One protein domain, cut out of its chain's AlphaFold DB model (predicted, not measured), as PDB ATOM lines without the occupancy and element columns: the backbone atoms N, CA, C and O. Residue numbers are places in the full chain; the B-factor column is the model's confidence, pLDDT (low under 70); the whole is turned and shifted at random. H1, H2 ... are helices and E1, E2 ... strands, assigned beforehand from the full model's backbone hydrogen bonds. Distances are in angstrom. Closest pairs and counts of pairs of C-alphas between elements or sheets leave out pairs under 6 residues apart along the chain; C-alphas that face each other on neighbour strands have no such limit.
ATOM      1  N   VAL A  42     -24.314   8.711  34.311       86.81
ATOM      2  CA  VAL A  42     -24.773   8.844  35.701       86.81
ATOM      3  C   VAL A  42     -25.753  10.007  35.794       86.81
ATOM      4  O   VAL A  42     -26.822   9.863  36.378       86.81
ATOM      5  N   LEU A  43     -25.419  11.132  35.161       91.75
ATOM      6  CA  LEU A  43     -26.252  12.324  35.089       91.75
ATOM      7  C   LEU A  43     -27.136  12.331  33.840       91.75
ATOM      8  O   LEU A  43     -26.706  12.031  32.720       91.75
ATOM      9  N   THR A  44     -28.381  12.771  34.012       93.38
ATOM     10  CA  THR A  44     -29.282  13.057  32.897       93.38
ATOM     11  C   THR A  44     -28.784  14.250  32.079       93.38
ATOM     12  O   THR A  44     -28.118  15.153  32.582       93.38
ATOM     13  N   GLN A  45     -29.175  14.323  30.803       92.38
ATOM     14  CA  GLN A  45     -28.861  15.477  29.943       92.38
ATOM     15  C   GLN A  45     -29.382  16.801  30.521       92.38
ATOM     16  O   GLN A  45     -28.768  17.851  30.346       92.38
ATOM     17  N   LYS A  46     -30.504  16.751  31.250       93.25
ATOM     18  CA  LYS A  46     -31.039  17.914  31.955       93.25
ATOM     19  C   LYS A  46     -30.099  18.363  33.077       93.25
ATOM     20  O   LYS A  46     -29.796  19.548  33.148       93.25
ATOM     21  N   ALA A  47     -29.629  17.434  33.911       94.25
ATOM     22  CA  ALA A  47     -28.681  17.747  34.975       94.25
ATOM     23  C   ALA A  47     -27.355  18.265  34.409       94.25
ATOM     24  O   ALA A  47     -26.878  19.293  34.868       94.25
ATOM     25  N   LYS A  48     -26.817  17.643  33.350       93.56
ATOM     26  CA  LYS A  48     -25.605  18.133  32.670       93.56
ATOM     27  C   LYS A  48     -25.741  19.578  32.198       93.56
ATOM     28  O   LYS A  48     -24.821  20.361  32.386       93.56
ATOM     29  N   LYS A  49     -26.900  19.955  31.651       94.88
ATOM     30  CA  LYS A  49     -27.163  21.344  31.266       94.88
ATOM     31  C   LYS A  49     -27.193  22.291  32.472       94.88
ATOM     32  O   LYS A  49     -26.568  23.341  32.417       94.88
ATOM     33  N   GLU A  50     -27.879  21.919  33.554       95.62
ATOM     34  CA  GLU A  50     -27.912  22.726  34.788       95.62
ATOM     35  C   GLU A  50     -26.505  22.888  35.401       95.62
ATOM     36  O   GLU A  50     -26.168  23.965  35.890       95.62
ATOM     37  N   VAL A  51     -25.663  21.851  35.316       95.00
ATOM     38  CA  VAL A  51     -24.243  21.897  35.701       95.00
ATOM     39  C   VAL A  51     -23.461  22.866  34.810       95.00
ATOM     40  O   VAL A  51     -22.789  23.748  35.337       95.00
ATOM     41  N   SER A  52     -23.575  22.747  33.481       94.38
ATOM     42  CA  SER A  52     -22.928  23.658  32.527       94.38
ATOM     43  C   SER A  52     -23.305  25.119  32.786       94.38
ATOM     44  O   SER A  52     -22.432  25.981  32.862       94.38
ATOM     45  N   ASP A  53     -24.596  25.410  32.966       94.38
ATOM     46  CA  ASP A  53     -25.085  26.771  33.206       94.38
ATOM     47  C   ASP A  53     -24.503  27.356  34.508       94.38
ATOM     48  O   ASP A  53     -24.082  28.514  34.540       94.38
ATOM     49  N   LEU A  54     -24.424  26.549  35.573       94.94
ATOM     50  CA  LEU A  54     -23.844  26.964  36.850       94.94
ATOM     51  C   LEU A  54     -22.328  27.196  36.754       94.94
ATOM     52  O   LEU A  54     -21.822  28.179  37.297       94.94
ATOM     53  N   LEU A  55     -21.607  26.319  36.054       92.69
ATOM     54  CA  LEU A  55     -20.161  26.441  35.853       92.69
ATOM     55  C   LEU A  55     -19.798  27.636  34.989       92.69
ATOM     56  O   LEU A  55     -18.805  28.297  35.267       92.69
ATOM     57  N   LYS A  56     -20.616  27.945  33.981       92.06
ATOM     58  CA  LYS A  56     -20.428  29.137  33.158       92.06
ATOM     59  C   LYS A  56     -20.418  30.397  34.017       92.06
ATOM     60  O   LYS A  56     -19.494  31.185  33.898       92.06
ATOM     61  N   VAL A  57     -21.405  30.552  34.901       90.38
ATOM     62  CA  VAL A  57     -21.463  31.696  35.826       90.38
ATOM     63  C   VAL A  57     -20.271  31.677  36.779       90.38
ATOM     64  O   VAL A  57     -19.553  32.660  36.866       90.38
ATOM     65  N   THR A  58     -20.027  30.534  37.427       89.94
ATOM     66  CA  THR A  58     -18.945  30.385  38.415       89.94
ATOM     67  C   THR A  58     -17.597  30.789  37.828       89.94
ATOM     68  O   THR A  58     -16.882  31.590  38.411       89.94
ATOM     69  N   LEU A  59     -17.262  30.260  36.654       89.31
ATOM     70  CA  LEU A  59     -15.972  30.511  36.041       89.31
ATOM     71  C   LEU A  59     -15.872  31.900  35.400       89.31
ATOM     72  O   LEU A  59     -14.783  32.463  35.378       89.31
ATOM     73  N   SER A  60     -16.974  32.461  34.889       86.81
ATOM     74  CA  SER A  60     -16.990  33.858  34.446       86.81
ATOM     75  C   SER A  60     -16.725  34.811  35.607       86.81
ATOM     76  O   SER A  60     -15.912  35.710  35.442       86.81
ATOM     77  N   ASP A  61     -17.343  34.586  36.769       84.88
ATOM     78  CA  ASP A  61     -17.128  35.421  37.956       84.88
ATOM     79  C   ASP A  61     -15.675  35.311  38.450       84.88
ATOM     80  O   ASP A  61     -15.037  36.317  38.737       84.88
ATOM     81  N   THR A  62     -15.123  34.093  38.493       83.88
ATOM     82  CA  THR A  62     -13.745  33.850  38.947       83.88
ATOM     83  C   THR A  62     -12.683  34.398  37.990       83.88
ATOM     84  O   THR A  62     -11.627  34.835  38.437       83.88
ATOM     85  N   LEU A  63     -12.901  34.330  36.674       82.38
ATOM     86  CA  LEU A  63     -11.898  34.736  35.682       82.38
ATOM     87  C   LEU A  63     -12.028  36.197  35.222       82.38
ATOM     88  O   LEU A  63     -11.219  36.656  34.411       82.38
ATOM     89  N   ASP A  64     -12.983  36.953  35.764       76.12
ATOM     90  CA  ASP A  64     -13.113  38.402  35.554       76.12
ATOM     91  C   ASP A  64     -12.142  39.197  36.456       76.12
ATOM     92  O   ASP A  64     -12.510  40.126  37.171       76.12
ATOM     93  N   ILE A  71     -11.115  36.866  30.587       74.62
ATOM     94  CA  ILE A  71     -10.856  35.554  29.986       74.62
ATOM     95  C   ILE A  71     -12.200  34.923  29.614       74.62
ATOM     96  O   ILE A  71     -12.950  34.442  30.464       74.62
ATOM     97  N   GLU A  72     -12.518  34.919  28.321       77.69
ATOM     98  CA  GLU A  72     -13.750  34.310  27.825       77.69
ATOM     99  C   GLU A  72     -13.619  32.784  27.727       77.69
ATOM    100  O   GLU A  72     -12.778  32.239  27.003       77.69
ATOM    101  N   ILE A  73     -14.506  32.076  28.423       80.44
ATOM    102  CA  ILE A  73     -14.535  30.615  28.425       80.44
ATOM    103  C   ILE A  73     -15.470  30.128  27.333       80.44
ATOM    104  O   ILE A  73     -16.664  30.433  27.305       80.44
ATOM    105  N   LYS A  74     -14.921  29.310  26.439       85.44
ATOM    106  CA  LYS A  74     -15.688  28.703  25.353       85.44
ATOM    107  C   LYS A  74     -16.736  27.745  25.912       85.44
ATOM    108  O   LYS A  74     -16.447  26.936  26.788       85.44
ATOM    109  N   GLU A  75     -17.928  27.766  25.325       86.19
ATOM    110  CA  GLU A  75     -19.036  26.881  25.707       86.19
ATOM    111  C   GLU A  75     -18.671  25.388  25.612       86.19
ATOM    112  O   GLU A  75     -19.126  24.583  26.419       86.19
ATOM    113  N   GLU A  76     -17.796  25.020  24.672       87.38
ATOM    114  CA  GLU A  76     -17.244  23.664  24.552       87.38
ATOM    115  C   GLU A  76     -16.534  23.217  25.838       87.38
ATOM    116  O   GLU A  76     -16.798  22.124  26.326       87.38
ATOM    117  N   VAL A  77     -15.724  24.093  26.444       85.56
ATOM    118  CA  VAL A  77     -14.995  23.807  27.692       85.56
ATOM    119  C   VAL A  77     -15.968  23.622  28.859       85.56
ATOM    120  O   VAL A  77     -15.816  22.705  29.661       85.56
ATOM    121  N   ILE A  78     -17.010  24.453  28.932       89.94
ATOM    122  CA  ILE A  78     -18.057  24.324  29.955       89.94
ATOM    123  C   ILE A  78     -18.773  22.970  29.843       89.94
ATOM    124  O   ILE A  78     -19.003  22.294  30.847       89.94
ATOM    125  N   ASN A  79     -19.105  22.550  28.623       88.94
ATOM    126  CA  ASN A  79     -19.742  21.257  28.387       88.94
ATOM    127  C   ASN A  79     -18.805  20.080  28.685       88.94
ATOM    128  O   ASN A  79     -19.264  19.046  29.177       88.94
ATOM    129  N   ASP A  80     -17.505  20.239  28.437       90.69
ATOM    130  CA  ASP A  80     -16.499  19.249  28.810       90.69
ATOM    131  C   ASP A  80     -16.441  19.062  30.331       90.69
ATOM    132  O   ASP A  80     -16.411  17.921  30.786       90.69
ATOM    133  N   PHE A  81     -16.561  20.126  31.133       93.19
ATOM    134  CA  PHE A  81     -16.647  19.988  32.592       93.19
ATOM    135  C   PHE A  81     -17.892  19.227  33.064       93.19
ATOM    136  O   PHE A  81     -17.804  18.402  33.974       93.19
ATOM    137  N   ALA A  82     -19.053  19.446  32.443       92.75
ATOM    138  CA  ALA A  82     -20.254  18.682  32.784       92.75
ATOM    139  C   ALA A  82     -20.104  17.185  32.450       92.75
ATOM    140  O   ALA A  82     -20.655  16.325  33.144       92.75
ATOM    141  N   ASN A  83     -19.349  16.858  31.397       93.19
ATOM    142  CA  ASN A  83     -18.996  15.477  31.075       93.19
ATOM    143  C   ASN A  83     -17.942  14.911  32.029       93.19
ATOM    144  O   ASN A  83     -18.097  13.773  32.461       93.19
ATOM    145  N   LEU A  84     -16.941  15.705  32.413       93.00
ATOM    146  CA  LEU A  84     -15.927  15.323  33.391       93.00
ATOM    147  C   LEU A  84     -16.571  14.965  34.736       93.00
ATOM    148  O   LEU A  84     -16.266  13.921  35.300       93.00
ATOM    149  N   LEU A  85     -17.527  15.763  35.221       94.62
ATOM    150  CA  LEU A  85     -18.256  15.444  36.452       94.62
ATOM    151  C   LEU A  85     -19.002  14.102  36.355       94.62
ATOM    152  O   LEU A  85     -19.003  13.327  37.308       94.62
ATOM    153  N   ASP A  86     -19.625  13.807  35.214       92.94
ATOM    154  CA  ASP A  86     -20.311  12.530  34.969       92.94
ATOM    155  C   ASP A  86     -19.333  11.339  34.951       92.94
ATOM    156  O   ASP A  86     -19.641  10.271  35.485       92.94
ATOM    157  N   GLU A  87     -18.136  11.531  34.396       92.94
ATOM    158  CA  GLU A  87     -17.050  10.543  34.409       92.94
ATOM    159  C   GLU A  87     -16.516  10.309  35.830       92.94
ATOM    160  O   GLU A  87     -16.499   9.167  36.288       92.94
ATOM    161  N   ILE A  88     -16.215  11.371  36.580       92.50
ATOM    162  CA  ILE A  88     -15.768  11.300  37.980       92.50
ATOM    163  C   ILE A  88     -16.839  10.652  38.872       92.50
ATOM    164  O   ILE A  88     -16.533   9.876  39.781       92.50
ATOM    165  N   LEU A  89     -18.121  10.948  38.637       93.94
ATOM    166  CA  LEU A  89     -19.231  10.291  39.331       93.94
ATOM    167  C   LEU A  89     -19.273   8.798  39.028       93.94
ATOM    168  O   LEU A  89     -19.538   7.997  39.923       93.94
ATOM    169  N   LYS A  90     -18.996   8.397  37.788       91.88
ATOM    170  CA  LYS A  90     -18.945   6.987  37.408       91.88
ATOM    171  C   LYS A  90     -17.762   6.268  38.059       91.88
ATOM    172  O   LYS A  90     -17.951   5.188  38.614       91.88
ATOM    173  N   GLU A  91     -16.574   6.863  38.021       92.81
ATOM    174  CA  GLU A  91     -15.347   6.303  38.605       92.81
ATOM    175  C   GLU A  91     -15.458   6.123  40.120       92.81
ATOM    176  O   GLU A  91     -15.036   5.107  40.675       92.81
ATOM    177  N   ASN A  92     -16.131   7.057  40.788       92.00
ATOM    178  CA  ASN A  92     -16.365   7.011  42.226       92.00
ATOM    179  C   ASN A  92     -17.621   6.235  42.639       92.00
ATOM    180  O   ASN A  92     -18.056   6.350  43.786       92.00
ATOM    181  N   ASN A  93     -18.209   5.429  41.746       90.81
ATOM    182  CA  ASN A  93     -19.423   4.645  42.012       90.81
ATOM    183  C   ASN A  93     -20.575   5.500  42.575       90.81
ATOM    184  O   ASN A  93     -21.259   5.110  43.522       90.81
ATOM    185  N   SER A  94     -20.758   6.694  42.012       90.75
ATOM    186  CA  SER A  94     -21.761   7.688  42.407       90.75
ATOM    187  C   SER A  94     -21.618   8.205  43.847       90.75
ATOM    188  O   SER A  94     -22.587   8.702  44.422       90.75
ATOM    189  N   ASN A  95     -20.419   8.134  44.440       93.69
ATOM    190  CA  ASN A  95     -20.116   8.831  45.689       93.69
ATOM    191  C   ASN A  95     -20.008  10.343  45.443       93.69
ATOM    192  O   ASN A  95     -18.957  10.848  45.061       93.69
ATOM    193  N   ILE A  96     -21.105  11.053  45.699       93.81
ATOM    194  CA  ILE A  96     -21.262  12.478  45.391       93.81
ATOM    195  C   ILE A  96     -20.207  13.343  46.086       93.81
ATOM    196  O   ILE A  96     -19.617  14.201  45.439       93.81
ATOM    197  N   ASP A  97     -19.941  13.119  47.375       94.38
ATOM    198  CA  ASP A  97     -18.993  13.948  48.127       94.38
ATOM    199  C   ASP A  97     -17.568  13.803  47.586       94.38
ATOM    200  O   ASP A  97     -16.903  14.803  47.326       94.38
ATOM    201  N   LYS A  98     -17.127  12.562  47.341       95.38
ATOM    202  CA  LYS A  98     -15.806  12.298  46.755       95.38
ATOM    203  C   LYS A  98     -15.695  12.873  45.343       95.38
ATOM    204  O   LYS A  98     -14.696  13.507  45.021       95.38
ATOM    205  N   SER A  99     -16.729  12.688  44.525       95.44
ATOM    206  CA  SER A  99     -16.739  13.180  43.149       95.44
ATOM    207  C   SER A  99     -16.702  14.698  43.056       95.44
ATOM    208  O   SER A  99     -16.040  15.230  42.174       95.44
ATOM    209  N   LEU A 100     -17.408  15.405  43.939       95.50
ATOM    210  CA  LEU A 100     -17.417  16.866  43.927       95.50
ATOM    211  C   LEU A 100     -16.111  17.466  44.443       95.50
ATOM    212  O   LEU A 100     -15.720  18.522  43.957       95.50
ATOM    213  N   GLU A 101     -15.432  16.807  45.384       93.62
ATOM    214  CA  GLU A 101     -14.077  17.192  45.794       93.62
ATOM    215  C   GLU A 101     -13.079  17.022  44.641       93.62
ATOM    216  O   GLU A 101     -12.389  17.975  44.295       93.62
ATOM    217  N   GLU A 102     -13.060  15.863  43.973       92.81
ATOM    218  CA  GLU A 102     -12.178  15.633  42.817       92.81
ATOM    219  C   GLU A 102     -12.490  16.591  41.660       92.81
ATOM    220  O   GLU A 102     -11.590  17.183  41.071       92.81
ATOM    221  N   PHE A 103     -13.773  16.814  41.375       95.06
ATOM    222  CA  PHE A 103     -14.196  17.759  40.350       95.06
ATOM    223  C   PHE A 103     -13.778  19.200  40.675       95.06
ATOM    224  O   PHE A 103     -13.358  19.931  39.783       95.06
ATOM    225  N   LYS A 104     -13.854  19.616  41.945       93.25
ATOM    226  CA  LYS A 104     -13.405  20.947  42.377       93.25
ATOM    227  C   LYS A 104     -11.918  21.156  42.101       93.25
ATOM    228  O   LYS A 104     -11.560  22.213  41.596       93.25
ATOM    229  N   GLU A 105     -11.074  20.164  42.385       88.12
ATOM    230  CA  GLU A 105      -9.633  20.249  42.108       88.12
ATOM    231  C   GLU A 105      -9.342  20.431  40.611       88.12
ATOM    232  O   GLU A 105      -8.496  21.247  40.248       88.12
ATOM    233  N   GLU A 106     -10.077  19.745  39.731       89.38
ATOM    234  CA  GLU A 106      -9.942  19.915  38.276       89.38
ATOM    235  C   GLU A 106     -10.348  21.327  37.821       89.38
ATOM    236  O   GLU A 106      -9.676  21.947  36.994       89.38
ATOM    237  N   VAL A 107     -11.426  21.875  38.394       90.25
ATOM    238  CA  VAL A 107     -11.878  23.243  38.096       90.25
ATOM    239  C   VAL A 107     -10.869  24.284  38.605       90.25
ATOM    240  O   VAL A 107     -10.530  25.210  37.868       90.25
ATOM    241  N   VAL A 108     -10.342  24.115  39.822       86.38
ATOM    242  CA  VAL A 108      -9.281  24.973  40.387       86.38
ATOM    243  C   VAL A 108      -8.022  24.919  39.527       86.38
ATOM    244  O   VAL A 108      -7.425  25.962  39.257       86.38
ATOM    245  N   GLY A 109      -7.621  23.727  39.076       83.38
ATOM    246  CA  GLY A 109      -6.475  23.549  38.188       83.38
ATOM    247  C   GLY A 109      -6.642  24.339  36.893       83.38
ATOM    248  O   GLY A 109      -5.766  25.121  36.531       83.38
ATOM    249  N   TYR A 110      -7.811  24.235  36.259       86.00
ATOM    250  CA  TYR A 110      -8.121  25.012  35.063       86.00
ATOM    251  C   TYR A 110      -8.060  26.527  35.297       86.00
ATOM    252  O   TYR A 110      -7.437  27.238  34.511       86.00
ATOM    253  N   VAL A 111      -8.684  27.028  36.370       84.94
ATOM    254  CA  VAL A 111      -8.662  28.460  36.722       84.94
ATOM    255  C   VAL A 111      -7.231  28.941  36.941       84.94
ATOM    256  O   VAL A 111      -6.830  29.969  36.399       84.94
ATOM    257  N   THR A 112      -6.446  28.166  37.683       81.38
ATOM    258  CA  THR A 112      -5.036  28.459  37.944       81.38
ATOM    259  C   THR A 112      -4.257  28.563  36.633       81.38
ATOM    260  O   THR A 112      -3.580  29.564  36.400       81.38
ATOM    261  N   ASP A 113      -4.416  27.593  35.731       80.81
ATOM    262  CA  ASP A 113      -3.748  27.594  34.428       80.81
ATOM    263  C   ASP A 113      -4.144  28.797  33.560       80.81
ATOM    264  O   ASP A 113      -3.318  29.299  32.794       80.81
ATOM    265  N   GLN A 114      -5.391  29.276  33.659       81.38
ATOM    266  CA  GLN A 114      -5.830  30.476  32.939       81.38
ATOM    267  C   GLN A 114      -5.217  31.765  33.505       81.38
ATOM    268  O   GLN A 114      -4.888  32.659  32.728       81.38
ATOM    269  N   LEU A 115      -5.059  31.873  34.829       78.06
ATOM    270  CA  LEU A 115      -4.608  33.106  35.486       78.06
ATOM    271  C   LEU A 115      -3.086  33.254  35.531       78.06
ATOM    272  O   LEU A 115      -2.570  34.348  35.311       78.06
ATOM    273  N   VAL A 116      -2.362  32.170  35.818       73.94
ATOM    274  CA  VAL A 116      -0.901  32.202  36.020       73.94
ATOM    275  C   VAL A 116      -0.123  31.369  35.002       73.94
ATOM    276  O   VAL A 116       1.107  31.356  35.032       73.94
ATOM    277  N   GLY A 117      -0.817  30.706  34.074       65.00
ATOM    278  CA  GLY A 117      -0.214  29.852  33.055       65.00
ATOM    279  C   GLY A 117       0.077  28.422  33.529       65.00
ATOM    280  O   GLY A 117       0.281  28.141  34.711       65.00
ATOM    281  N   ASP A 118       0.130  27.507  32.558       58.53
ATOM    282  CA  ASP A 118       0.396  26.073  32.735       58.53
ATOM    283  C   ASP A 118       1.898  25.800  32.962       58.53
ATOM    284  O   ASP A 118       2.632  25.368  32.065       58.53
ATOM    285  N   LEU A 119       2.364  26.085  34.179       51.94
ATOM    286  CA  LEU A 119       3.662  25.621  34.683       51.94
ATOM    287  C   LEU A 119       3.541  24.238  35.347       51.94
ATOM    288  O   LEU A 119       4.494  23.467  35.358       51.94
ATOM    289  N   GLY A 120       2.364  23.875  35.864       46.94
ATOM    290  CA  GLY A 120       2.150  22.636  36.619       46.94
ATOM    291  C   GLY A 120       2.230  21.340  35.800       46.94
ATOM    292  O   GLY A 120       2.574  20.302  36.363       46.94
ATOM    293  N   SER A 121       1.940  21.362  34.490       44.56
ATOM    294  CA  SER A 121       2.078  20.171  33.632       44.56
ATOM    295  C   SER A 121       3.468  20.014  33.005       44.56
ATOM    296  O   SER A 121       3.846  18.908  32.612       44.56
ATOM    297  N   THR A 122       4.237  21.103  32.923       43.25
ATOM    298  CA  THR A 122       5.643  21.101  32.490       43.25
ATOM    299  C   THR A 122       6.597  20.765  33.631       43.25
ATOM    300  O   THR A 122       7.713  20.305  33.390       43.25
ATOM    301  N   LEU A 123       6.142  20.935  34.869       43.69
ATOM    302  CA  LEU A 123       6.897  20.671  36.078       43.69
ATOM    303  C   LEU A 123       6.559  19.284  36.664       43.69
ATOM    304  O   LEU A 123       5.386  18.945  36.826       43.69
ATOM    305  N   PRO A 124       7.556  18.449  37.010       42.62
ATOM    306  CA  PRO A 124       7.309  17.156  37.641       42.62
ATOM    307  C   PRO A 124       6.510  17.311  38.943       42.62
ATOM    308  O   PRO A 124       6.958  17.967  39.883       42.62
ATOM    309  N   LYS A 125       5.353  16.635  39.044       43.22
ATOM    310  CA  LYS A 125       4.457  16.664  40.223       43.22
ATOM    311  C   LYS A 125       5.101  16.183  41.539       43.22
ATOM    312  O   LYS A 125       4.447  16.254  42.576       43.22
ATOM    313  N   LYS A 126       6.323  15.632  41.513       40.38
ATOM    314  CA  LYS A 126       6.908  14.888  42.641       40.38
ATOM    315  C   LYS A 126       8.092  15.540  43.357       40.38
ATOM    316  O   LYS A 126       8.271  15.221  44.522       40.38
ATOM    317  N   ASP A 127       8.834  16.467  42.752       41.19
ATOM    318  CA  ASP A 127      10.195  16.762  43.244       41.19
ATOM    319  C   ASP A 127      10.517  18.256  43.387       41.19
ATOM    320  O   ASP A 127      11.607  18.712  43.072       41.19
ATOM    321  N   PHE A 128       9.583  19.047  43.915       44.31
ATOM    322  CA  PHE A 128       9.832  20.470  44.197       44.31
ATOM    323  C   PHE A 128      10.392  20.765  45.597       44.31
ATOM    324  O   PHE A 128      10.544  21.936  45.954       44.31
ATOM    325  N   GLU A 129      10.654  19.727  46.394       41.25
ATOM    326  CA  GLU A 129      11.352  19.828  47.685       41.25
ATOM    327  C   GLU A 129      12.849  19.483  47.578       41.25
ATOM    328  O   GLU A 129      13.608  19.812  48.487       41.25
ATOM    329  N   ASN A 130      13.291  18.887  46.462       40.62
ATOM    330  CA  ASN A 130      14.677  18.469  46.249       40.62
ATOM    331  C   ASN A 130      15.395  19.392  45.255       40.62
ATOM    332  O   ASN A 130      14.854  19.746  44.210       40.62
ATOM    333  N   SER A 131      16.643  19.759  45.568       42.88
ATOM    334  CA  SER A 131      17.469  20.655  44.746       42.88
ATOM    335  C   SER A 131      17.833  20.091  43.366       42.88
ATOM    336  O   SER A 131      18.262  20.858  42.513       42.88
ATOM    337  N   GLU A 132      17.638  18.789  43.130       40.94
ATOM    338  CA  GLU A 132      18.022  18.092  41.889       40.94
ATOM    339  C   GLU A 132      17.281  18.611  40.642       40.94
ATOM    340  O   GLU A 132      17.822  18.578  39.542       40.94
ATOM    341  N   LEU A 133      16.074  19.168  40.794       45.38
ATOM    342  CA  LEU A 133      15.294  19.719  39.675       45.38
ATOM    343  C   LEU A 133      15.931  20.997  39.095       45.38
ATOM    344  O   LEU A 133      15.730  21.323  37.927       45.38
ATOM    345  N   LEU A 134      16.719  21.713  39.904       46.25
ATOM    346  CA  LEU A 134      17.439  22.923  39.497       46.25
ATOM    347  C   LEU A 134      18.736  22.589  38.742       46.25
ATOM    348  O   LEU A 134      19.183  23.405  37.939       46.25
ATOM    349  N   ASP A 135      19.292  21.388  38.938       44.62
ATOM    350  CA  ASP A 135      20.517  20.932  38.266       44.62
ATOM    351  C   ASP A 135      20.278  20.579  36.781       44.62
ATOM    352  O   ASP A 135      21.209  20.586  35.972       44.62
ATOM    353  N   GLU A 136      19.024  20.311  36.389       41.66
ATOM    354  CA  GLU A 136      18.627  19.990  35.007       41.66
ATOM    355  C   GLU A 136      18.181  21.212  34.178       41.66
ATOM    356  O   GLU A 136      17.935  21.088  32.971       41.66
ATOM    357  N   MET A 137      18.081  22.395  34.797       45.41
ATOM    358  CA  MET A 137      17.651  23.627  34.131       45.41
ATOM    359  C   MET A 137      18.824  24.342  33.457       45.41
ATOM    360  O   MET A 137      19.923  24.457  34.000       45.41
ATOM    361  N   ALA A 138      18.587  24.869  32.258       44.28
ATOM    362  CA  ALA A 138      19.540  25.727  31.567       44.28
ATOM    363  C   ALA A 138      18.941  27.111  31.322       44.28
ATOM    364  O   ALA A 138      17.780  27.221  30.928       44.28
ATOM    365  N   PHE A 139      19.740  28.152  31.555       48.75
ATOM    366  CA  PHE A 139      19.288  29.543  31.534       48.75
ATOM    367  C   PHE A 139      19.747  30.238  30.256       48.75
ATOM    368  O   PHE A 139      20.930  30.527  30.112       48.75
ATOM    369  N   ALA A 140      18.834  30.507  29.328       41.03
ATOM    370  CA  ALA A 140      19.143  31.336  28.166       41.03
ATOM    371  C   ALA A 140      18.800  32.800  28.475       41.03
ATOM    372  O   ALA A 140      17.697  33.086  28.943       41.03
ATOM    373  N   ASP A 141      19.759  33.691  28.228       41.00
ATOM    374  CA  ASP A 141      19.597  35.145  28.277       41.00
ATOM    375  C   ASP A 141      19.509  35.649  26.833       41.00
ATOM    376  O   ASP A 141      20.509  35.666  26.107       41.00
ATOM    377  N   GLU A 142      18.296  35.981  26.404       39.69
ATOM    378  CA  GLU A 142      18.051  36.805  25.225       39.69
ATOM    379  C   GLU A 142      17.242  38.018  25.699       39.69
ATOM    380  O   GLU A 142      16.106  37.864  26.142       39.69
ATOM    381  N   ASP A 143      17.862  39.201  25.646       36.56
ATOM    382  CA  ASP A 143      17.268  40.528  25.862       36.56
ATOM    383  C   ASP A 143      16.237  40.616  27.014       36.56
ATOM    384  O   ASP A 143      15.032  40.631  26.782       36.56
ATOM    385  N   ASP A 144      16.715  40.745  28.259       39.72
ATOM    386  CA  ASP A 144      15.917  40.995  29.480       39.72
ATOM    387  C   ASP A 144      14.958  39.860  29.923       39.72
ATOM    388  O   ASP A 144      14.200  40.031  30.883       39.72
ATOM    389  N   PHE A 145      15.019  38.671  29.307       37.81
ATOM    390  CA  PHE A 145      14.232  37.496  29.711       37.81
ATOM    391  C   PHE A 145      15.106  36.356  30.255       37.81
ATOM    392  O   PHE A 145      16.039  35.895  29.602       37.81
ATOM    393  N   VAL A 146      14.751  35.825  31.434       44.34
ATOM    394  CA  VAL A 146      15.302  34.558  31.948       44.34
ATOM    395  C   VAL A 146      14.438  33.406  31.437       44.34
ATOM    396  O   VAL A 146      13.358  33.142  31.966       44.34
ATOM    397  N   GLY A 147      14.904  32.711  30.398       41.31
ATOM    398  CA  GLY A 147      14.263  31.490  29.909       41.31
ATOM    399  C   GLY A 147      14.715  30.265  30.707       41.31
ATOM    400  O   GLY A 147      15.905  29.949  30.713       41.31
ATOM    401  N   ILE A 148      13.783  29.552  31.350       51.62
ATOM    402  CA  ILE A 148      14.055  28.249  31.978       51.62
ATOM    403  C   ILE A 148      13.844  27.152  30.932       51.62
ATOM    404  O   ILE A 148      12.711  26.862  30.544       51.62
ATOM    405  N   VAL A 149      14.930  26.531  30.469       47.69
ATOM    406  CA  VAL A 149      14.866  25.376  29.565       47.69
ATOM    407  C   VAL A 149      14.966  24.097  30.384       47.69
ATOM    408  O   VAL A 149      16.004  23.811  30.980       47.69
ATOM    409  N   PHE A 150      13.890  23.314  30.383       45.03
ATOM    410  CA  PHE A 150      13.889  21.953  30.906       45.03
ATOM    411  C   PHE A 150      14.396  21.002  29.825       45.03
ATOM    412  O   PHE A 150      13.856  20.990  28.717       45.03
ATOM    413  N   ASN A 151      15.392  20.181  30.174       47.28
ATOM    414  CA  ASN A 151      16.023  19.184  29.305       47.28
ATOM    415  C   ASN A 151      16.951  19.808  28.237       47.28
ATOM    416  O   ASN A 151      16.550  20.057  27.099       47.28
ATOM    417  N   LYS A 152      18.213  20.073  28.618       46.59
ATOM    418  CA  LYS A 152      19.259  20.617  27.727       46.59
ATOM    419  C   LYS A 152      19.349  19.827  26.418       46.59
ATOM    420  O   LYS A 152      19.788  18.677  26.417       46.59
ATOM    421  N   ASP A 153      19.081  20.480  25.289       49.94
ATOM    422  CA  ASP A 153      19.712  20.070  24.035       49.94
ATOM    423  C   ASP A 153      21.211  20.422  24.157       49.94
ATOM    424  O   ASP A 153      21.543  21.595  24.366       49.94
ATOM    425  N   PRO A 154      22.142  19.454  24.066       47.34
ATOM    426  CA  PRO A 154      23.574  19.680  24.290       47.34
ATOM    427  C   PRO A 154      24.229  20.658  23.298       47.34
ATOM    428  O   PRO A 154      25.424  20.924  23.406       47.34
ATOM    429  N   LYS A 155      23.477  21.173  22.317       48.31
ATOM    430  CA  LYS A 155      23.930  22.146  21.315       48.31
ATOM    431  C   LYS A 155      23.605  23.606  21.646       48.31
ATOM    432  O   LYS A 155      24.020  24.475  20.883       48.31
ATOM    433  N   MET A 156      22.860  23.896  22.716       48.41
ATOM    434  CA  MET A 156      22.617  25.280  23.136       48.41
ATOM    435  C   MET A 156      23.829  25.830  23.899       48.41
ATOM    436  O   MET A 156      24.132  25.387  25.006       48.41
ATOM    437  N   ASP A 157      24.512  26.806  23.295       43.47
ATOM    438  CA  ASP A 157      25.633  27.542  23.889       43.47
ATOM    439  C   ASP A 157      25.098  28.544  24.929       43.47
ATOM    440  O   ASP A 157      24.859  29.721  24.657       43.47
ATOM    441  N   ILE A 158      24.842  28.047  26.135       52.91
ATOM    442  CA  ILE A 158      24.357  28.847  27.259       52.91
ATOM    443  C   ILE A 158      25.562  29.380  28.033       52.91
ATOM    444  O   ILE A 158      26.360  28.610  28.571       52.91
ATOM    445  N   LYS A 159      25.713  30.710  28.084       50.84
ATOM    446  CA  LYS A 159      26.779  31.349  28.864       50.84
ATOM    447  C   LYS A 159      26.551  31.082  30.359       50.84
ATOM    448  O   LYS A 159      25.435  31.289  30.831       50.84
ATOM    449  N   PRO A 160      27.580  30.670  31.117       45.00
ATOM    450  CA  PRO A 160      27.443  30.461  32.551       45.00
ATOM    451  C   PRO A 160      27.164  31.803  33.238       45.00
ATOM    452  O   PRO A 160      27.997  32.712  33.205       45.00
ATOM    453  N   GLN A 161      25.971  31.939  33.820       54.16
ATOM    454  CA  GLN A 161      25.678  32.997  34.784       54.16
ATOM    455  C   GLN A 161      26.402  32.712  36.111       54.16
ATOM    456  O   GLN A 161      26.950  31.633  36.330       54.16
ATOM    457  N   ASP A 162      26.395  33.699  37.001       59.19
ATOM    458  CA  ASP A 162      26.767  33.549  38.409       59.19
ATOM    459  C   ASP A 162      25.753  32.589  39.071       59.19
ATOM    460  O   ASP A 162      24.707  33.027  39.554       59.19
ATOM    461  N   GLU A 163      26.022  31.276  38.993       60.28
ATOM    462  CA  GLU A 163      25.082  30.173  39.275       60.28
ATOM    463  C   GLU A 163      24.314  30.359  40.595       60.28
ATOM    464  O   GLU A 163      23.120  30.075  40.667       60.28
ATOM    465  N   GLU A 164      24.959  30.921  41.624       61.03
ATOM    466  CA  GLU A 164      24.340  31.170  42.929       61.03
ATOM    467  C   GLU A 164      23.243  32.251  42.886       61.03
ATOM    468  O   GLU A 164      22.208  32.118  43.547       61.03
ATOM    469  N   LYS A 165      23.441  33.334  42.124       63.12
ATOM    470  CA  LYS A 165      22.439  34.408  42.000       63.12
ATOM    471  C   LYS A 165      21.244  33.945  41.182       63.12
ATOM    472  O   LYS A 165      20.109  34.188  41.583       63.12
ATOM    473  N   THR A 166      21.495  33.240  40.083       61.03
ATOM    474  CA  THR A 166      20.452  32.672  39.223       61.03
ATOM    475  C   THR A 166      19.598  31.669  39.988       61.03
ATOM    476  O   THR A 166      18.373  31.740  39.943       61.03
ATOM    477  N   HIS A 167      20.228  30.796  40.780       63.41
ATOM    478  CA  HIS A 167      19.524  29.824  41.611       63.41
ATOM    479  C   HIS A 167      18.580  30.488  42.623       63.41
ATOM    480  O   HIS A 167      17.437  30.058  42.770       63.41
ATOM    481  N   LYS A 168      19.019  31.570  43.284       67.56
ATOM    482  CA  LYS A 168      18.178  32.323  44.234       67.56
ATOM    483  C   LYS A 168      16.972  32.967  43.556       67.56
ATOM    484  O   LYS A 168      15.860  32.800  44.043       67.56
ATOM    485  N   VAL A 169      17.172  33.636  42.418       66.06
ATOM    486  CA  VAL A 169      16.077  34.270  41.663       66.06
ATOM    487  C   VAL A 169      15.050  33.230  41.211       66.06
ATOM    488  O   VAL A 169      13.850  33.435  41.355       66.06
ATOM    489  N   VAL A 170      15.500  32.072  40.729       65.00
ATOM    490  CA  VAL A 170      14.605  30.989  40.295       65.00
ATOM    491  C   VAL A 170      13.835  30.391  41.472       65.00
ATOM    492  O   VAL A 170      12.633  30.160  41.360       65.00
ATOM    493  N   GLN A 171      14.488  30.175  42.618       67.12
ATOM    494  CA  GLN A 171      13.805  29.727  43.833       67.12
ATOM    495  C   GLN A 171      12.748  30.730  44.307       67.12
ATOM    496  O   GLN A 171      11.667  30.314  44.726       67.12
ATOM    497  N   GLU A 172      13.038  32.030  44.231       69.44
ATOM    498  CA  GLU A 172      12.083  33.091  44.559       69.44
ATOM    499  C   GLU A 172      10.882  33.076  43.609       69.44
ATOM    500  O   GLU A 172       9.754  33.044  44.091       69.44
ATOM    501  N   LEU A 173      11.101  32.968  42.293       68.44
ATOM    502  CA  LEU A 173      10.022  32.871  41.300       68.44
ATOM    503  C   LEU A 173       9.161  31.613  41.487       68.44
ATOM    504  O   LEU A 173       7.936  31.675  41.429       68.44
ATOM    505  N   ILE A 174       9.784  30.461  41.759       68.62
ATOM    506  CA  ILE A 174       9.066  29.212  42.064       68.62
ATOM    507  C   ILE A 174       8.217  29.380  43.324       68.62
ATOM    508  O   ILE A 174       7.084  28.895  43.386       68.62
ATOM    509  N   SER A 186      -7.381  29.230  47.498       87.62
ATOM    510  CA  SER A 186      -8.107  29.687  48.686       87.62
ATOM    511  C   SER A 186      -9.240  30.648  48.329       87.62
ATOM    512  O   SER A 186     -10.348  30.484  48.827       87.62
ATOM    513  N   GLU A 187      -8.971  31.633  47.472       89.06
ATOM    514  CA  GLU A 187      -9.968  32.610  47.022       89.06
ATOM    515  C   GLU A 187     -11.086  31.915  46.244       89.06
ATOM    516  O   GLU A 187     -12.260  32.083  46.565       89.06
ATOM    517  N   PHE A 188     -10.729  31.020  45.320       90.19
ATOM    518  CA  PHE A 188     -11.692  30.210  44.583       90.19
ATOM    519  C   PHE A 188     -12.607  29.409  45.514       90.19
ATOM    520  O   PHE A 188     -13.825  29.398  45.335       90.19
ATOM    521  N   GLU A 189     -12.046  28.716  46.508       89.69
ATOM    522  CA  GLU A 189     -12.827  27.915  47.453       89.69
ATOM    523  C   GLU A 189     -13.800  28.762  48.280       89.69
ATOM    524  O   GLU A 189     -14.925  28.320  48.538       89.69
ATOM    525  N   GLU A 190     -13.397  29.966  48.692       90.88
ATOM    526  CA  GLU A 190     -14.272  30.879  49.427       90.88
ATOM    527  C   GLU A 190     -15.373  31.463  48.534       90.88
ATOM    528  O   GLU A 190     -16.552  31.412  48.900       90.88
ATOM    529  N   GLU A 191     -15.016  31.963  47.352       89.88
ATOM    530  CA  GLU A 191     -15.930  32.657  46.440       89.88
ATOM    531  C   GLU A 191     -16.952  31.726  45.787       89.88
ATOM    532  O   GLU A 191     -18.101  32.111  45.561       89.88
ATOM    533  N   THR A 192     -16.561  30.477  45.515       91.88
ATOM    534  CA  THR A 192     -17.407  29.508  44.802       91.88
ATOM    535  C   THR A 192     -18.159  28.552  45.728       91.88
ATOM    536  O   THR A 192     -18.886  27.664  45.270       91.88
ATOM    537  N   LYS A 193     -18.039  28.723  47.050       93.31
ATOM    538  CA  LYS A 193     -18.616  27.819  48.056       93.31
ATOM    539  C   LYS A 193     -20.116  27.578  47.875       93.31
ATOM    540  O   LYS A 193     -20.582  26.437  47.938       93.31
ATOM    541  N   GLU A 194     -20.892  28.638  47.656       94.25
ATOM    542  CA  GLU A 194     -22.344  28.525  47.473       94.25
ATOM    543  C   GLU A 194     -22.703  27.916  46.109       94.25
ATOM    544  O   GLU A 194     -23.693  27.191  45.990       94.25
ATOM    545  N   GLN A 195     -21.888  28.147  45.081       94.38
ATOM    546  CA  GLN A 195     -22.026  27.561  43.753       94.38
ATOM    547  C   GLN A 195     -21.778  26.050  43.829       94.38
ATOM    548  O   GLN A 195     -22.621  25.278  43.381       94.38
ATOM    549  N   PHE A 196     -20.716  25.592  44.499       94.75
ATOM    550  CA  PHE A 196     -20.465  24.158  44.698       94.75
ATOM    551  C   PHE A 196     -21.523  23.477  45.573       94.75
ATOM    552  O   PHE A 196     -21.861  22.312  45.357       94.75
ATOM    553  N   LYS A 197     -22.127  24.204  46.518       96.00
ATOM    554  CA  LYS A 197     -23.288  23.705  47.263       96.00
ATOM    555  C   LYS A 197     -24.510  23.511  46.355       96.00
ATOM    556  O   LYS A 197     -25.140  22.459  46.413       96.00
ATOM    557  N   LYS A 198     -24.810  24.469  45.471       96.56
ATOM    558  CA  LYS A 198     -25.872  24.321  44.455       96.56
ATOM    559  C   LYS A 198     -25.575  23.179  43.484       96.56
ATOM    560  O   LYS A 198     -26.477  22.422  43.140       96.56
ATOM    561  N   LEU A 199     -24.313  23.016  43.084       95.88
ATOM    562  CA  LEU A 199     -23.872  21.908  42.239       95.88
ATOM    563  C   LEU A 199     -24.176  20.560  42.904       95.88
ATOM    564  O   LEU A 199     -24.753  19.672  42.274       95.88
ATOM    565  N   LYS A 200     -23.871  20.438  44.200       96.31
ATOM    566  CA  LYS A 200     -24.216  19.257  44.997       96.31
ATOM    567  C   LYS A 200     -25.714  18.976  44.995       96.31
ATOM    568  O   LYS A 200     -26.117  17.838  44.770       96.31
ATOM    569  N   GLU A 201     -26.544  19.996  45.195       96.44
ATOM    570  CA  GLU A 201     -28.005  19.851  45.174       96.44
ATOM    571  C   GLU A 201     -28.528  19.361  43.812       96.44
ATOM    572  O   GLU A 201     -29.411  18.501  43.774       96.44
ATOM    573  N   ILE A 202     -27.972  19.861  42.699       95.69
ATOM    574  CA  ILE A 202     -28.319  19.416  41.338       95.69
ATOM    575  C   ILE A 202     -28.004  17.924  41.171       95.69
ATOM    576  O   ILE A 202     -28.876  17.153  40.764       95.69
ATOM    577  N   VAL A 203     -26.783  17.512  41.527       95.00
ATOM    578  CA  VAL A 203     -26.313  16.124  41.395       95.00
ATOM    579  C   VAL A 203     -27.117  15.179  42.289       95.00
ATOM    580  O   VAL A 203     -27.612  14.152  41.823       95.00
ATOM    581  N   GLU A 204     -27.318  15.532  43.560       94.94
ATOM    582  CA  GLU A 204     -28.106  14.722  44.494       94.94
ATOM    583  C   GLU A 204     -29.543  14.527  44.021       94.94
ATOM    584  O   GLU A 204     -30.082  13.423  44.105       94.94
ATOM    585  N   LYS A 205     -30.174  15.594  43.527       94.56
ATOM    586  CA  LYS A 205     -31.549  15.551  43.029       94.56
ATOM    587  C   LYS A 205     -31.690  14.680  41.787       94.56
ATOM    588  O   LYS A 205     -32.783  14.172  41.545       94.56
ATOM    589  N   ASP A 206     -30.651  14.563  40.970       93.81
ATOM    590  CA  ASP A 206     -30.691  13.738  39.766       93.81
ATOM    591  C   ASP A 206     -30.435  12.262  40.080       93.81
ATOM    592  O   ASP A 206     -31.198  11.413  39.632       93.81
ATOM    593  N   ILE A 207     -29.441  11.968  40.925       88.69
ATOM    594  CA  ILE A 207     -29.054  10.592  41.279       88.69
ATOM    595  C   ILE A 207     -30.072   9.916  42.210       88.69
ATOM    596  O   ILE A 207     -30.248   8.702  42.152       88.69
ATOM    597  N   LYS A 208     -30.748  10.673  43.087       82.06
ATOM    598  CA  LYS A 208     -31.745  10.125  44.029       82.06
ATOM    599  C   LYS A 208     -33.138   9.901  43.409       82.06
ATOM    600  O   LYS A 208     -34.044   9.507  44.144       82.06
ATOM    601  N   LYS A 209     -33.342  10.200  42.120       61.00
ATOM    602  CA  LYS A 209     -34.601   9.922  41.402       61.00
ATOM    603  C   LYS A 209     -34.685   8.476  40.939       61.00
ATOM    604  O   LYS A 209     -35.827   7.967  40.941       61.00
TER     605      LYS A 209
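AT A GLANCE: This is residues 42 to 64, 71 to 174 and 186 to 209 of the 209 residues of the protein "Lipoprotein, putative" of Mycoplasma capricolum subsp. capricolum (strain California kid / ATCC 27343 / NCTC 10154) (UniProt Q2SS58). Two lobes are strung along one line: a small, loosely built one, with the short helix H4, the two-stranded hairpin E1 and E2 and the helix H5, which is close to H4 but not to E1, and a larger one of helices, where H1, H3 and H7 make a bundle, H2 crosses H1 and the short H6 is near H1 and H3. The long link of residues 117 to 131 is the only printed bridge between them. The printed part has 151 residues, with seven named helices and two named strands in the order H1 H2 H3 H4 E1 E2 H5 H6 H7; it is mostly helix, and the sheet is antiparallel. The whole is loose, with a radius of gyration of the C-alphas of 20.8 A, and spans 66 by 31 by 28 A, a rod.

IN THESE COORDINATES: Start at C-alpha 137, at (17.651, 23.627, 34.131), where strand E1 begins; it runs through residues 137 to 142, and E2 follows at 145 to 150. Before them look for H4 at residues 132 to 135, and after them for H5 at 163 to 174, 16.3 A long. H3, residues 96 to 116, is the longest helix, 29.9 A. H1 holds residues 45 to 63, 26.3 A, from C-alpha 45 at (-28.861, 15.477, 29.943). H2 holds 75 to 91, 24.6 A, H6 holds 186 to 191, and H7 holds 193 to 207, 21.3 A, ending at C-alpha 207, (-29.054, 10.592, 41.279).

HOW THE PARTS SIT: In the antiparallel hairpin of E1 and E2, at 150 degrees, find N 149 and O 138 at 3.0 A and N 138 and O 149 at 3.1 A. H4 and H5 are close but not clearly touching, C-alphas 134 and 167 being closest at 7.5 A. H3 and H5 are apart. In the bundle, three helices grouped together, H1 touches H7 at a shallow tilt of 8 degrees, opposite ways, closest at C-alphas 51 and 199, 6.5 A. With residues 59 to 63 alone H1 touches H3, at a steep tilt of 38 degrees, closest at C-alphas 63 and 111, 7.1 A. H2 and H3 form a helical hairpin at a shallow tilt of 34.9 degrees, only just short of steep, closest at C-alphas 89 and 99, 5.4 A. In H1, H2, H3, H5, H6 and H7 every O i to N i+4 pair is within hydrogen-bond range; H4 is too short for one.

THE WHOLE: The farthest C-alphas, those of Lys 159 and Lys 209, are 66.2 A apart. Residues 65 to 70 are not printed, with 6.6 A between C-alphas 64 and 71, nor are 175 to 185, with 18.4 A between C-alphas 174 and 186. The links H3 to H4 and E2 to H5 are long. Mean pLDDT of the printed part is 74.5; residues 117 to 174 and residue 209 are under 70.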